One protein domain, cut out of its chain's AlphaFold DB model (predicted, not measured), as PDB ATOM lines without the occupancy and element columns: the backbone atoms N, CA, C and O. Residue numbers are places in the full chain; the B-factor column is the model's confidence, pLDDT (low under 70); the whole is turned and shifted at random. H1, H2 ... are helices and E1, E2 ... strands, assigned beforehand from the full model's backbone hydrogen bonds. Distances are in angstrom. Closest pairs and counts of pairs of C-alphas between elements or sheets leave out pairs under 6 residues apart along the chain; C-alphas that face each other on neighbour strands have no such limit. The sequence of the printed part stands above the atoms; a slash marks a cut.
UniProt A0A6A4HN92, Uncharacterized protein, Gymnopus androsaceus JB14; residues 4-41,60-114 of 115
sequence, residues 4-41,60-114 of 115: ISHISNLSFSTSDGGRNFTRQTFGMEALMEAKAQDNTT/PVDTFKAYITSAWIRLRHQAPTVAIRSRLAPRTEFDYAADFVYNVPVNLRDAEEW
ATOM      1  N   ILE A   4     -45.565 -24.332  21.353       50.88
ATOM      2  CA  ILE A   4     -45.130 -24.718  22.702       50.88
ATOM      3  C   ILE A   4     -44.832 -26.224  22.781       50.88
ATOM      4  O   ILE A   4     -43.864 -26.616  23.427       50.88
ATOM      5  N   SER A   5     -45.598 -27.066  22.071       52.59
ATOM      6  CA  SER A   5     -45.351 -28.516  22.039       52.59
ATOM      7  C   SER A   5     -44.149 -28.896  21.170       52.59
ATOM      8  O   SER A   5     -43.630 -29.997  21.290       52.59
ATOM      9  N   HIS A   6     -43.704 -28.010  20.273       52.19
ATOM     10  CA  HIS A   6     -42.467 -28.223  19.518       52.19
ATOM     11  C   HIS A   6     -41.236 -27.912  20.375       52.19
ATOM     12  O   HIS A   6     -40.289 -28.690  20.372       52.19
ATOM     13  N   ILE A   7     -41.258 -26.827  21.158       54.81
ATOM     14  CA  ILE A   7     -40.134 -26.446  22.034       54.81
ATOM     15  C   ILE A   7     -39.908 -27.487  23.145       54.81
ATOM     16  O   ILE A   7     -38.759 -27.778  23.483       54.81
ATOM     17  N   SER A   8     -40.976 -28.103  23.669       60.53
ATOM     18  CA  SER A   8     -40.856 -29.169  24.676       60.53
ATOM     19  C   SER A   8     -40.089 -30.389  24.164       60.53
ATOM     20  O   SER A   8     -39.361 -31.009  24.932       60.53
ATOM     21  N   ASN A   9     -40.196 -30.707  22.871       67.75
ATOM     22  CA  ASN A   9     -39.551 -31.884  22.284       67.75
ATOM     23  C   ASN A   9     -38.054 -31.668  21.999       67.75
ATOM     24  O   ASN A   9     -37.320 -32.637  21.816       67.75
ATOM     25  N   LEU A  10     -37.587 -30.413  21.989       77.88
ATOM     26  CA  LEU A  10     -36.179 -30.062  21.767       77.88
ATOM     27  C   LEU A  10     -35.345 -30.064  23.055       77.88
ATOM     28  O   LEU A  10     -34.119 -29.997  22.996       77.88
ATOM     29  N   SER A  11     -35.990 -30.133  24.218       87.06
ATOM     30  CA  SER A  11     -35.323 -30.033  25.516       87.06
ATOM     31  C   SER A  11     -35.237 -31.393  26.191       87.06
ATOM     32  O   SER A  11     -36.171 -32.190  26.125       87.06
ATOM     33  N   PHE A  12     -34.128 -31.654  26.882       90.69
ATOM     34  CA  PHE A  12     -34.091 -32.768  27.821       90.69
ATOM     35  C   PHE A  12     -35.013 -32.480  29.003       90.69
ATOM     36  O   PHE A  12     -35.070 -31.363  29.517       90.69
ATOM     37  N   SER A  13     -35.730 -33.510  29.432       90.94
ATOM     38  CA  SER A  13     -36.654 -33.461  30.558       90.94
ATOM     39  C   SER A  13     -36.361 -34.599  31.527       90.94
ATOM     40  O   SER A  13     -35.744 -35.595  31.162       90.94
ATOM     41  N   THR A  14     -36.777 -34.433  32.776       92.00
ATOM     42  CA  THR A  14     -36.589 -35.418  33.842       92.00
ATOM     43  C   THR A  14     -37.860 -35.492  34.678       92.00
ATOM     44  O   THR A  14     -38.518 -34.477  34.912       92.00
ATOM     45  N   SER A  15     -38.207 -36.692  35.134       88.75
ATOM     46  CA  SER A  15     -39.317 -36.936  36.064       88.75
ATOM     47  C   SER A  15     -38.845 -37.469  37.419       88.75
ATOM     48  O   SER A  15     -39.661 -37.705  38.302       88.75
ATOM     49  N   ASP A  16     -37.540 -37.684  37.586       89.50
ATOM     50  CA  ASP A  16     -36.940 -38.364  38.738       89.50
ATOM     51  C   ASP A  16     -35.978 -37.471  39.536       89.50
ATOM     52  O   ASP A  16     -35.076 -37.952  40.226       89.50
ATOM     53  N   GLY A  17     -36.179 -36.155  39.445       86.44
ATOM     54  CA  GLY A  17     -35.363 -35.176  40.157       86.44
ATOM     55  C   GLY A  17     -33.977 -34.971  39.545       86.44
ATOM     56  O   GLY A  17     -33.061 -34.578  40.261       86.44
ATOM     57  N   GLY A  18     -33.812 -35.228  38.243       89.44
ATOM     58  CA  GLY A  18     -32.569 -34.972  37.511       89.44
ATOM     59  C   GLY A  18     -31.578 -36.131  37.511       89.44
ATOM     60  O   GLY A  18     -30.402 -35.911  37.235       89.44
ATOM     61  N   ARG A  19     -32.020 -37.357  37.808       89.81
ATOM     62  CA  ARG A  19     -31.158 -38.546  37.717       89.81
ATOM     63  C   ARG A  19     -31.123 -39.089  36.301       89.81
ATOM     64  O   ARG A  19     -30.048 -39.426  35.815       89.81
ATOM     65  N   ASN A  20     -32.268 -39.125  35.632       92.00
ATOM     66  CA  ASN A  20     -32.387 -39.521  34.240       92.00
ATOM     67  C   ASN A  20     -33.003 -38.379  33.442       92.00
ATOM     68  O   ASN A  20     -34.033 -37.807  33.814       92.00
ATOM     69  N   PHE A  21     -32.364 -38.072  32.322       93.56
ATOM     70  CA  PHE A  21     -32.845 -37.101  31.360       93.56
ATOM     71  C   PHE A  21     -33.190 -37.801  30.059       93.56
ATOM     72  O   PHE A  21     -32.408 -38.602  29.547       93.56
ATOM     73  N   THR A  22     -34.353 -37.470  29.513       92.88
ATOM     74  CA  THR A  22     -34.834 -38.003  28.245       92.88
ATOM     75  C   THR A  22     -35.239 -36.881  27.305       92.88
ATOM     76  O   THR A  22     -35.761 -35.843  27.723       92.88
ATOM     77  N   ARG A  23     -35.005 -37.102  26.014       92.06
ATOM     78  CA  ARG A  23     -35.467 -36.229  24.940       92.06
ATOM     79  C   ARG A  23     -35.781 -37.060  23.709       92.06
ATOM     80  O   ARG A  23     -34.999 -37.927  23.336       92.06
ATOM     81  N   GLN A  24     -36.888 -36.748  23.053       90.06
ATOM     82  CA  GLN A  24     -37.192 -37.328  21.753       90.06
ATOM     83  C   GLN A  24     -36.143 -36.892  20.718       90.06
ATOM     84  O   GLN A  24     -35.796 -35.711  20.628       90.06
ATOM     85  N   THR A  25     -35.637 -37.841  19.933       89.69
ATOM     86  CA  THR A  25     -34.769 -37.517  18.791       89.69
ATOM     87  C   THR A  25     -35.561 -36.787  17.708       89.69
ATOM     88  O   THR A  25     -36.753 -37.028  17.516       89.69
ATOM     89  N   PHE A  26     -34.920 -35.860  17.001       88.00
ATOM     90  CA  PHE A  26     -35.574 -35.096  15.939       88.00
ATOM     91  C   PHE A  26     -34.618 -34.789  14.784       88.00
ATOM     92  O   PHE A  26     -33.397 -34.811  14.937       88.00
ATOM     93  N   GLY A  27     -35.173 -34.482  13.607       88.38
ATOM     94  CA  GLY A  27     -34.391 -34.109  12.426       88.38
ATOM     95  C   GLY A  27     -33.337 -35.160  12.064       88.38
ATOM     96  O   GLY A  27     -33.658 -36.336  11.904       88.38
ATOM     97  N   MET A  28     -32.076 -34.733  11.959       88.25
ATOM     98  CA  MET A  28     -30.959 -35.621  11.618       88.25
ATOM     99  C   MET A  28     -30.690 -36.689  12.679       88.25
ATOM    100  O   MET A  28     -30.273 -37.780  12.319       88.25
ATOM    101  N   GLU A  29     -30.956 -36.423  13.960       89.31
ATOM    102  CA  GLU A  29     -30.763 -37.418  15.024       89.31
ATOM    103  C   GLU A  29     -31.692 -38.615  14.814       89.31
ATOM    104  O   GLU A  29     -31.245 -39.755  14.822       89.31
ATOM    105  N   ALA A  30     -32.972 -38.346  14.542       87.12
ATOM    106  CA  ALA A  30     -33.967 -39.385  14.286       87.12
ATOM    107  C   ALA A  30     -33.642 -40.194  13.019       87.12
ATOM    108  O   ALA A  30     -33.847 -41.404  12.991       87.12
ATOM    109  N   LEU A  31     -33.100 -39.543  11.981       86.38
ATOM    110  CA  LEU A  31     -32.648 -40.232  10.770       86.38
ATOM    111  C   LEU A  31     -31.472 -41.177  11.055       86.38
ATOM    112  O   LEU A  31     -31.464 -42.299  10.553       86.38
ATOM    113  N   MET A  32     -30.487 -40.729  11.838       86.50
ATOM    114  CA  MET A  32     -29.323 -41.547  12.192       86.50
ATOM    115  C   MET A  32     -29.716 -42.731  13.076       86.50
ATOM    116  O   MET A  32     -29.254 -43.840  12.835       86.50
ATOM    117  N   GLU A  33     -30.627 -42.529  14.029       85.44
ATOM    118  CA  GLU A  33     -31.182 -43.615  14.843       85.44
ATOM    119  C   GLU A  33     -31.928 -44.652  14.011       85.44
ATOM    120  O   GLU A  33     -31.698 -45.846  14.175       85.44
ATOM    121  N   ALA A  34     -32.784 -44.216  13.084       82.75
ATOM    122  CA  ALA A  34     -33.517 -45.136  12.221       82.75
ATOM    123  C   ALA A  34     -32.574 -46.004  11.374       82.75
ATOM    124  O   ALA A  34     -32.803 -47.200  11.226       82.75
ATOM    125  N   LYS A  35     -31.477 -45.423  10.872       82.44
ATOM    126  CA  LYS A  35     -30.425 -46.160  10.156       82.44
ATOM    127  C   LYS A  35     -29.647 -47.106  11.066       82.44
ATOM    128  O   LYS A  35     -29.373 -48.231  10.674       82.44
ATOM    129  N   ALA A  36     -29.296 -46.670  12.273       80.19
ATOM    130  CA  ALA A  36     -28.574 -47.503  13.234       80.19
ATOM    131  C   ALA A  36     -29.413 -48.696  13.726       80.19
ATOM    132  O   ALA A  36     -28.859 -49.716  14.116       80.19
ATOM    133  N   GLN A  37     -30.742 -48.568  13.722       77.38
ATOM    134  CA  GLN A  37     -31.681 -49.632  14.092       77.38
ATOM    135  C   GLN A  37     -32.023 -50.571  12.928       77.38
ATOM    136  O   GLN A  37     -32.571 -51.653  13.148       77.38
ATOM    137  N   ASP A  38     -31.704 -50.182  11.694       74.00
ATOM    138  CA  ASP A  38     -31.719 -51.089  10.558       74.00
ATOM    139  C   ASP A  38     -30.491 -52.011  10.655       74.00
ATOM    140  O   ASP A  38     -29.355 -51.611  10.394       74.00
ATOM    141  N   ASN A  39     -30.731 -53.272  11.038       62.91
ATOM    142  CA  ASN A  39     -29.728 -54.334  11.229       62.91
ATOM    143  C   ASN A  39     -28.847 -54.623   9.993       62.91
ATOM    144  O   ASN A  39     -27.996 -55.514  10.032       62.91
ATOM    145  N   THR A  40     -29.066 -53.941   8.871       65.31
ATOM    146  CA  THR A  40     -28.247 -54.062   7.663       65.31
ATOM    147  C   THR A  40     -27.083 -53.065   7.610       65.31
ATOM    148  O   THR A  40     -26.211 -53.213   6.750       65.31
ATOM    149  N   THR A  41     -27.025 -52.083   8.521       60.91
ATOM    150  CA  THR A  41     -26.077 -50.955   8.453       60.91
ATOM    151  C   THR A  41     -25.359 -50.631   9.769       60.91
ATOM    152  O   THR A  41     -25.214 -49.463  10.135       60.91
ATOM    153  N   PRO A  60       3.696 -48.261  28.995       95.12
ATOM    154  CA  PRO A  60       3.020 -49.518  28.699       95.12
ATOM    155  C   PRO A  60       1.568 -49.286  28.274       95.12
ATOM    156  O   PRO A  60       0.868 -48.448  28.848       95.12
ATOM    157  N   VAL A  61       1.100 -50.061  27.293       92.12
ATOM    158  CA  VAL A  61      -0.251 -49.916  26.727       92.12
ATOM    159  C   VAL A  61      -1.326 -49.990  27.812       92.12
ATOM    160  O   VAL A  61      -2.247 -49.178  27.807       92.12
ATOM    161  N   ASP A  62      -1.195 -50.907  28.769       95.75
ATOM    162  CA  ASP A  62      -2.190 -51.079  29.834       95.75
ATOM    163  C   ASP A  62      -2.217 -49.893  30.805       95.75
ATOM    164  O   ASP A  62      -3.285 -49.457  31.229       95.75
ATOM    165  N   THR A  63      -1.056 -49.296  31.087       94.19
ATOM    166  CA  THR A  63      -0.967 -48.061  31.877       94.19
ATOM    167  C   THR A  63      -1.626 -46.896  31.145       94.19
ATOM    168  O   THR A  63      -2.397 -46.145  31.741       94.19
ATOM    169  N   PHE A  64      -1.368 -46.758  29.842       92.31
ATOM    170  CA  PHE A  64      -1.981 -45.701  29.045       92.31
ATOM    171  C   PHE A  64      -3.504 -45.864  28.959       92.31
ATOM    172  O   PHE A  64      -4.233 -44.898  29.182       92.31
ATOM    173  N   LYS A  65      -3.993 -47.090  28.729       92.00
ATOM    174  CA  LYS A  65      -5.426 -47.418  28.772       92.00
ATOM    175  C   LYS A  65      -6.050 -46.999  30.101       92.00
ATOM    176  O   LYS A  65      -7.052 -46.296  30.082       92.00
ATOM    177  N   ALA A  66      -5.428 -47.333  31.234       92.62
ATOM    178  CA  ALA A  66      -5.935 -46.949  32.553       92.62
ATOM    179  C   ALA A  66      -6.072 -45.422  32.720       92.62
ATOM    180  O   ALA A  66      -7.059 -44.948  33.286       92.62
ATOM    181  N   TYR A  67      -5.128 -44.633  32.191       92.00
ATOM    182  CA  TYR A  67      -5.227 -43.170  32.212       92.00
ATOM    183  C   TYR A  67      -6.370 -42.639  31.347       92.00
ATOM    184  O   TYR A  67      -7.115 -41.773  31.806       92.00
ATOM    185  N   ILE A  68      -6.538 -43.165  30.130       91.69
ATOM    186  CA  ILE A  68      -7.647 -42.784  29.245       91.69
ATOM    187  C   ILE A  68      -8.992 -43.155  29.876       91.69
ATOM    188  O   ILE A  68      -9.880 -42.308  29.934       91.69
ATOM    189  N   THR A  69      -9.125 -44.364  30.425       92.56
ATOM    190  CA  THR A  69     -10.337 -44.804  31.128       92.56
ATOM    191  C   THR A  69     -10.652 -43.884  32.308       92.56
ATOM    192  O   THR A  69     -11.778 -43.406  32.434       92.56
ATOM    193  N   SER A  70      -9.655 -43.541  33.132       93.06
ATOM    194  CA  SER A  70      -9.849 -42.614  34.255       93.06
ATOM    195  C   SER A  70     -10.264 -41.212  33.793       93.06
ATOM    196  O   SER A  70     -11.164 -40.605  34.380       93.06
ATOM    197  N   ALA A  71      -9.648 -40.695  32.726       92.62
ATOM    198  CA  ALA A  71     -10.026 -39.414  32.135       92.62
ATOM    199  C   ALA A  71     -11.467 -39.441  31.603       92.62
ATOM    200  O   ALA A  71     -12.211 -38.484  31.816       92.62
ATOM    201  N   TRP A  72     -11.882 -40.547  30.984       91.88
ATOM    202  CA  TRP A  72     -13.236 -40.722  30.470       91.88
ATOM    203  C   TRP A  72     -14.291 -40.762  31.582       91.88
ATOM    204  O   TRP A  72     -15.305 -40.072  31.495       91.88
ATOM    205  N   ILE A  73     -14.028 -41.492  32.670       92.94
ATOM    206  CA  ILE A  73     -14.904 -41.534  33.853       92.94
ATOM    207  C   ILE A  73     -15.092 -40.124  34.429       92.94
ATOM    208  O   ILE A  73     -16.219 -39.702  34.702       92.94
ATOM    209  N   ARG A  74     -14.000 -39.359  34.571       92.94
ATOM    210  CA  ARG A  74     -14.056 -37.967  35.050       92.94
ATOM    211  C   ARG A  74     -14.843 -37.069  34.101       92.94
ATOM    212  O   ARG A  74     -15.658 -36.277  34.570       92.94
ATOM    213  N   LEU A  75     -14.627 -37.211  32.792       93.44
ATOM    214  CA  LEU A  75     -15.367 -36.463  31.779       93.44
ATOM    215  C   LEU A  75     -16.864 -36.749  31.882       93.44
ATOM    216  O   LEU A  75     -17.643 -35.809  31.942       93.44
ATOM    217  N   ARG A  76     -17.272 -38.019  31.991       91.94
ATOM    218  CA  ARG A  76     -18.681 -38.399  32.169       91.94
ATOM    219  C   ARG A  76     -19.275 -37.829  33.455       91.94
ATOM    220  O   ARG A  76     -20.412 -37.373  33.446       91.94
ATOM    221  N   HIS A  77     -18.519 -37.834  34.551       91.56
ATOM    222  CA  HIS A  77     -18.974 -37.246  35.808       91.56
ATOM    223  C   HIS A  77     -19.223 -35.731  35.689       91.56
ATOM    224  O   HIS A  77     -20.167 -35.212  36.276       91.56
ATOM    225  N   GLN A  78     -18.395 -35.011  34.928       92.44
ATOM    226  CA  GLN A  78     -18.542 -33.565  34.711       92.44
ATOM    227  C   GLN A  78     -19.557 -33.213  33.612       92.44
ATOM    228  O   GLN A  78     -20.244 -32.199  33.707       92.44
ATOM    229  N   ALA A  79     -19.645 -34.043  32.576       93.25
ATOM    230  CA  ALA A  79     -20.478 -33.869  31.394       93.25
ATOM    231  C   ALA A  79     -21.203 -35.191  31.066       93.25
ATOM    232  O   ALA A  79     -20.776 -35.939  30.182       93.25
ATOM    233  N   PRO A  80     -22.323 -35.491  31.753       91.44
ATOM    234  CA  PRO A  80     -23.030 -36.770  31.613       91.44
ATOM    235  C   PRO A  80     -23.537 -37.052  30.195       91.44
ATOM    236  O   PRO A  80     -23.715 -38.208  29.810       91.44
ATOM    237  N   THR A  81     -23.720 -35.999  29.396       91.31
ATOM    238  CA  THR A  81     -24.162 -36.067  28.001       91.31
ATOM    239  C   THR A  81     -23.184 -36.794  27.079       91.31
ATOM    240  O   THR A  81     -23.601 -37.289  26.037       91.31
ATOM    241  N   VAL A  82     -21.904 -36.934  27.453       91.25
ATOM    242  CA  VAL A  82     -20.933 -37.724  26.672       91.25
ATOM    243  C   VAL A  82     -21.305 -39.212  26.604       91.25
ATOM    244  O   VAL A  82     -20.845 -39.928  25.723       91.25
ATOM    245  N   ALA A  83     -22.150 -39.674  27.531       90.00
ATOM    246  CA  ALA A  83     -22.642 -41.044  27.609       90.00
ATOM    247  C   ALA A  83     -24.141 -41.142  27.265       90.00
ATOM    248  O   ALA A  83     -24.835 -42.006  27.810       90.00
ATOM    249  N   ILE A  84     -24.652 -40.251  26.402       91.31
ATOM    250  CA  ILE A  84     -25.998 -40.389  25.832       91.31
ATOM    251  C   ILE A  84     -26.118 -41.747  25.148       91.31
ATOM    252  O   ILE A  84     -25.222 -42.198  24.436       91.31
ATOM    253  N   ARG A  85     -27.257 -42.390  25.381       89.00
ATOM    254  CA  ARG A  85     -27.653 -43.628  24.731       89.00
ATOM    255  C   ARG A  85     -28.990 -43.435  24.057       89.00
ATOM    256  O   ARG A  85     -29.825 -42.648  24.506       89.00
ATOM    257  N   SER A  86     -29.200 -44.237  23.039       88.12
ATOM    258  CA  SER A  86     -30.454 -44.286  22.319       88.12
ATOM    259  C   SER A  86     -31.324 -45.389  22.894       88.12
ATOM    260  O   SER A  86     -30.846 -46.467  23.257       88.12
ATOM    261  N   ARG A  87     -32.615 -45.108  23.028       87.62
ATOM    262  CA  ARG A  87     -33.608 -46.059  23.514       87.62
ATOM    263  C   ARG A  87     -34.793 -46.046  22.571       87.62
ATOM    264  O   ARG A  87     -35.381 -44.988  22.356       87.62
ATOM    265  N   LEU A  88     -35.171 -47.221  22.074       85.69
ATOM    266  CA  LEU A  88     -36.423 -47.395  21.344       85.69
ATOM    267  C   LEU A  88     -37.580 -46.881  22.200       85.69
ATOM    268  O   LEU A  88     -37.779 -47.303  23.344       85.69
ATOM    269  N   ALA A  89     -38.306 -45.919  21.655       81.81
ATOM    270  CA  ALA A  89     -39.466 -45.359  22.300       81.81
ATOM    271  C   ALA A  89     -40.660 -46.292  22.063       81.81
ATOM    272  O   ALA A  89     -40.845 -46.781  20.953       81.81
ATOM    273  N   PRO A  90     -41.540 -46.484  23.056       78.12
ATOM    274  CA  PRO A  90     -42.735 -47.321  22.915       78.12
ATOM    275  C   PRO A  90     -43.824 -46.683  22.024       78.12
ATOM    276  O   PRO A  90     -44.989 -47.064  22.095       78.12
ATOM    277  N   ARG A  91     -43.479 -45.662  21.233       77.75
ATOM    278  CA  ARG A  91     -44.414 -44.886  20.415       77.75
ATOM    279  C   ARG A  91     -44.612 -45.595  19.077       77.75
ATOM    280  O   ARG A  91     -43.639 -45.915  18.414       77.75
ATOM    281  N   THR A  92     -45.864 -45.779  18.667       66.38
ATOM    282  CA  THR A  92     -46.240 -46.509  17.439       66.38
ATOM    283  C   THR A  92     -46.407 -45.604  16.217       66.38
ATOM    284  O   THR A  92     -46.924 -46.038  15.195       66.38
ATOM    285  N   GLU A  93     -46.055 -44.324  16.334       68.94
ATOM    286  CA  GLU A  93     -46.203 -43.351  15.244       68.94
ATOM    287  C   GLU A  93     -45.181 -43.587  14.120       68.94
ATOM    288  O   GLU A  93     -45.446 -43.233  12.974       68.94
ATOM    289  N   PHE A  94     -44.036 -44.202  14.444       68.62
ATOM    290  CA  PHE A  94     -42.959 -44.543  13.514       68.62
ATOM    291  C   PHE A  94     -42.243 -45.817  13.982       68.62
ATOM    292  O   PHE A  94     -41.965 -45.945  15.175       68.62
ATOM    293  N   ASP A  95     -41.871 -46.699  13.048       70.06
ATOM    294  CA  ASP A  95     -41.245 -48.007  13.332       70.06
ATOM    295  C   ASP A  95     -39.887 -47.918  14.059       70.06
ATOM    296  O   ASP A  95     -39.445 -48.885  14.674       70.06
ATOM    297  N   TYR A  96     -39.254 -46.739  14.047       75.06
ATOM    298  CA  TYR A  96     -37.924 -46.480  14.615       75.06
ATOM    299  C   TYR A  96     -37.900 -45.265  15.551       75.06
ATOM    300  O   TYR A  96     -36.905 -44.546  15.663       75.06
ATOM    301  N   ALA A  97     -39.027 -44.963  16.203       82.69
ATOM    302  CA  ALA A  97     -39.069 -43.862  17.156       82.69
ATOM    303  C   ALA A  97     -38.058 -44.105  18.294       82.69
ATOM    304  O   ALA A  97     -38.140 -45.106  19.000       82.69
ATOM    305  N   ALA A  98     -37.141 -43.161  18.513       88.44
ATOM    306  CA  ALA A  98     -36.104 -43.266  19.539       88.44
ATOM    307  C   ALA A  98     -36.040 -42.023  20.435       88.44
ATOM    308  O   ALA A  98     -36.308 -40.895  20.004       88.44
ATOM    309  N   ASP A  99     -35.653 -42.238  21.688       90.75
ATOM    310  CA  ASP A  99     -35.298 -41.198  22.647       90.75
ATOM    311  C   ASP A  99     -33.796 -41.235  22.919       90.75
ATOM    312  O   ASP A  99     -33.215 -42.307  23.098       90.75
ATOM    313  N   PHE A 100     -33.192 -40.059  23.060       92.31
ATOM    314  CA  PHE A 100     -31.923 -39.934  23.756       92.31
ATOM    315  C   PHE A 100     -32.147 -39.949  25.257       92.31
ATOM    316  O   PHE A 100     -33.032 -39.272  25.785       92.31
ATOM    317  N   VAL A 101     -31.302 -40.713  25.937       92.50
ATOM    318  CA  VAL A 101     -31.316 -40.895  27.382       92.50
ATOM    319  C   VAL A 101     -29.899 -40.737  27.909       92.50
ATOM    320  O   VAL A 101     -28.966 -41.342  27.384       92.50
ATOM    321  N   TYR A 102     -29.732 -39.959  28.969       92.38
ATOM    322  CA  TYR A 102     -28.510 -39.991  29.765       92.38
ATOM    323  C   TYR A 102     -28.838 -39.934  31.249       92.38
ATOM    324  O   TYR A 102     -29.857 -39.379  31.668       92.38
ATOM    325  N   ASN A 103     -27.927 -40.491  32.040       92.69
ATOM    326  CA  ASN A 103     -28.060 -40.560  33.485       92.69
ATOM    327  C   ASN A 103     -26.991 -39.665  34.102       92.69
ATOM    328  O   ASN A 103     -25.833 -39.714  33.677       92.69
ATOM    329  N   VAL A 104     -27.364 -38.872  35.101       91.88
ATOM    330  CA  VAL A 104     -26.428 -38.039  35.856       91.88
ATOM    331  C   VAL A 104     -25.810 -38.900  36.961       91.88
ATOM    332  O   VAL A 104     -26.532 -39.310  37.871       91.88
ATOM    333  N   PRO A 105     -24.501 -39.208  36.895       88.62
ATOM    334  CA  PRO A 105     -23.830 -39.924  37.968       88.62
ATOM    335  C   PRO A 105     -23.804 -39.039  39.215       88.62
ATOM    336  O   PRO A 105     -23.408 -37.875  39.147       88.62
ATOM    337  N   VAL A 106     -24.227 -39.584  40.351       86.25
ATOM    338  CA  VAL A 106     -24.145 -38.879  41.638       86.25
ATOM    339  C   VAL A 106     -22.742 -39.055  42.227       86.25
ATOM    340  O   VAL A 106     -22.242 -38.192  42.950       86.25
ATOM    341  N   ASN A 107     -22.085 -40.164  41.871       86.62
ATOM    342  CA  ASN A 107     -20.787 -40.577  42.377       86.62
ATOM    343  C   ASN A 107     -19.871 -40.995  41.215       86.62
ATOM    344  O   ASN A 107     -20.337 -41.383  40.145       86.62
ATOM    345  N   LEU A 108     -18.556 -41.059  41.457       82.69
ATOM    346  CA  LEU A 108     -17.616 -41.647  40.487       82.69
ATOM    347  C   LEU A 108     -17.941 -43.112  40.158       82.69
ATOM    348  O   LEU A 108     -17.814 -43.509  39.007       82.69
ATOM    349  N   ARG A 109     -18.444 -43.885  41.127       83.94
ATOM    350  CA  ARG A 109     -18.861 -45.278  40.910       83.94
ATOM    351  C   ARG A 109     -19.970 -45.405  39.858       83.94
ATOM    352  O   ARG A 109     -19.901 -46.269  38.994       83.94
ATOM    353  N   ASP A 110     -20.950 -44.505  39.866       82.81
ATOM    354  CA  ASP A 110     -22.030 -44.502  38.867       82.81
ATOM    355  C   ASP A 110     -21.491 -44.158  37.464       82.81
ATOM    356  O   ASP A 110     -22.010 -44.600  36.431       82.81
ATOM    357  N   ALA A 111     -20.423 -43.351  37.417       81.69
ATOM    358  CA  ALA A 111     -19.702 -43.042  36.190       81.69
ATOM    359  C   ALA A 111     -18.857 -44.237  35.691       81.69
ATOM    360  O   ALA A 111     -18.678 -44.363  34.477       81.69
ATOM    361  N   GLU A 112     -18.415 -45.125  36.587       82.38
ATOM    362  CA  GLU A 112     -17.638 -46.342  36.300       82.38
ATOM    363  C   GLU A 112     -18.476 -47.512  35.780       82.38
ATOM    364  O   GLU A 112     -17.976 -48.245  34.943       82.38
ATOM    365  N   GLU A 113     -19.742 -47.681  36.186       70.94
ATOM    366  CA  GLU A 113     -20.600 -48.831  35.796       70.94
ATOM    367  C   GLU A 113     -20.839 -48.999  34.275       70.94
ATOM    368  O   GLU A 113     -21.527 -49.917  33.832       70.94
ATOM    369  N   TRP A 114     -20.283 -48.108  33.459       61.28
ATOM    370  CA  TRP A 114     -20.323 -48.142  31.999       61.28
ATOM    371  C   TRP A 114     -18.940 -48.292  31.340       61.28
ATOM    372  O   TRP A 114     -18.896 -48.603  30.152       61.28
TER     373      TRP A 114
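AT A GLANCE: This is residues 4 to 41 and 60 to 114 of the 115 residues of an uncharacterized protein of Gymnopus androsaceus JB14 (UniProt A0A6A4HN92). A small antiparallel sheet of three strands has H2 across one face, and the long helix H3 is an arm reaching away from it, with residues 60 to 68 sticking out free. Short H5 packs on the other end of H3, while H1 and H4 only graze the sheet. The printed part has 93 residues, with five named helices and three named strands in the order H1 E1 H2 H3 H4 E2 E3 H5; the sheet's order is E1, E3, E2, and the class is mixed, helices and strands. The whole is loose, with a radius of gyration of the C-alphas of 16.1 A, and flat, spanning 50 by 38 by 19 A.

HOW THE PARTS SIT: H1, residues 4 to 10, only grazes the sheet with its residues 8 to 10; its closest C-alphas to E1, residues 20 to 24, are those of Asn 9 and Gln 24, 6.0 A apart. E1 is an edge strand, antiparallel to the inner strand E3, residues 98 to 103, at 160 degrees, with N 21 and O 102 at 2.9 A, within hydrogen-bond range. H2, residues 28 to 37, makes two layers with the sheet, a helix on one face of it. Its height over the sheet is 9.7 A, over E3 and E2, residues 85 to 88, and it runs across the strands, at 72 degrees to E2 on the local plane; the closest C-alphas of H2 and E3 are those of Glu 33 and Ala 98, 6.8 A apart. H3, residues 61 to 78, and H4, residues 80 to 83, only just touch, with 3 pairs of C-alphas within 8 A, and touch only at the corner, Arg 76 and Val 82 being closest at 6.0 A between C-alphas. H4 only grazes the sheet. E2 and E3 form a hairpin, antiparallel at 139 degrees, with N 87 and O 99 at 2.9 A. H5, residues 108 to 112, touches residues 73 to 77 of H3, the C-alphas of Ile 73 and Ala 111 being closest at 5.5 A. Each O i to N i+4 pair is within hydrogen-bond range in H2, H3 and H5; H1 has 1 of 3, with 3 of 4 O i to N i+3 pairs, and H4 is too short for an i+4 pair.

IN THESE COORDINATES: H1 begins at C-alpha 4, (-45.130, -24.718, 22.702). H3 measures 25.8 A, E3 16.3 A, H2 14.2 A and E1 13.6 A. H5 ends at C-alpha 112, (-17.638, -46.342, 36.300).

THE WHOLE: The farthest C-alphas, of Ile 4 and Pro 60, are 54.5 A apart. Residues 42 to 59 are not printed, leaving 35.5 A between C-alphas 41 and 60. Of the links printed whole, none is long. Mean pLDDT of the printed part is 84.3; residues 4 to 9, 39 to 41, 92 to 94 and 114 are under 70.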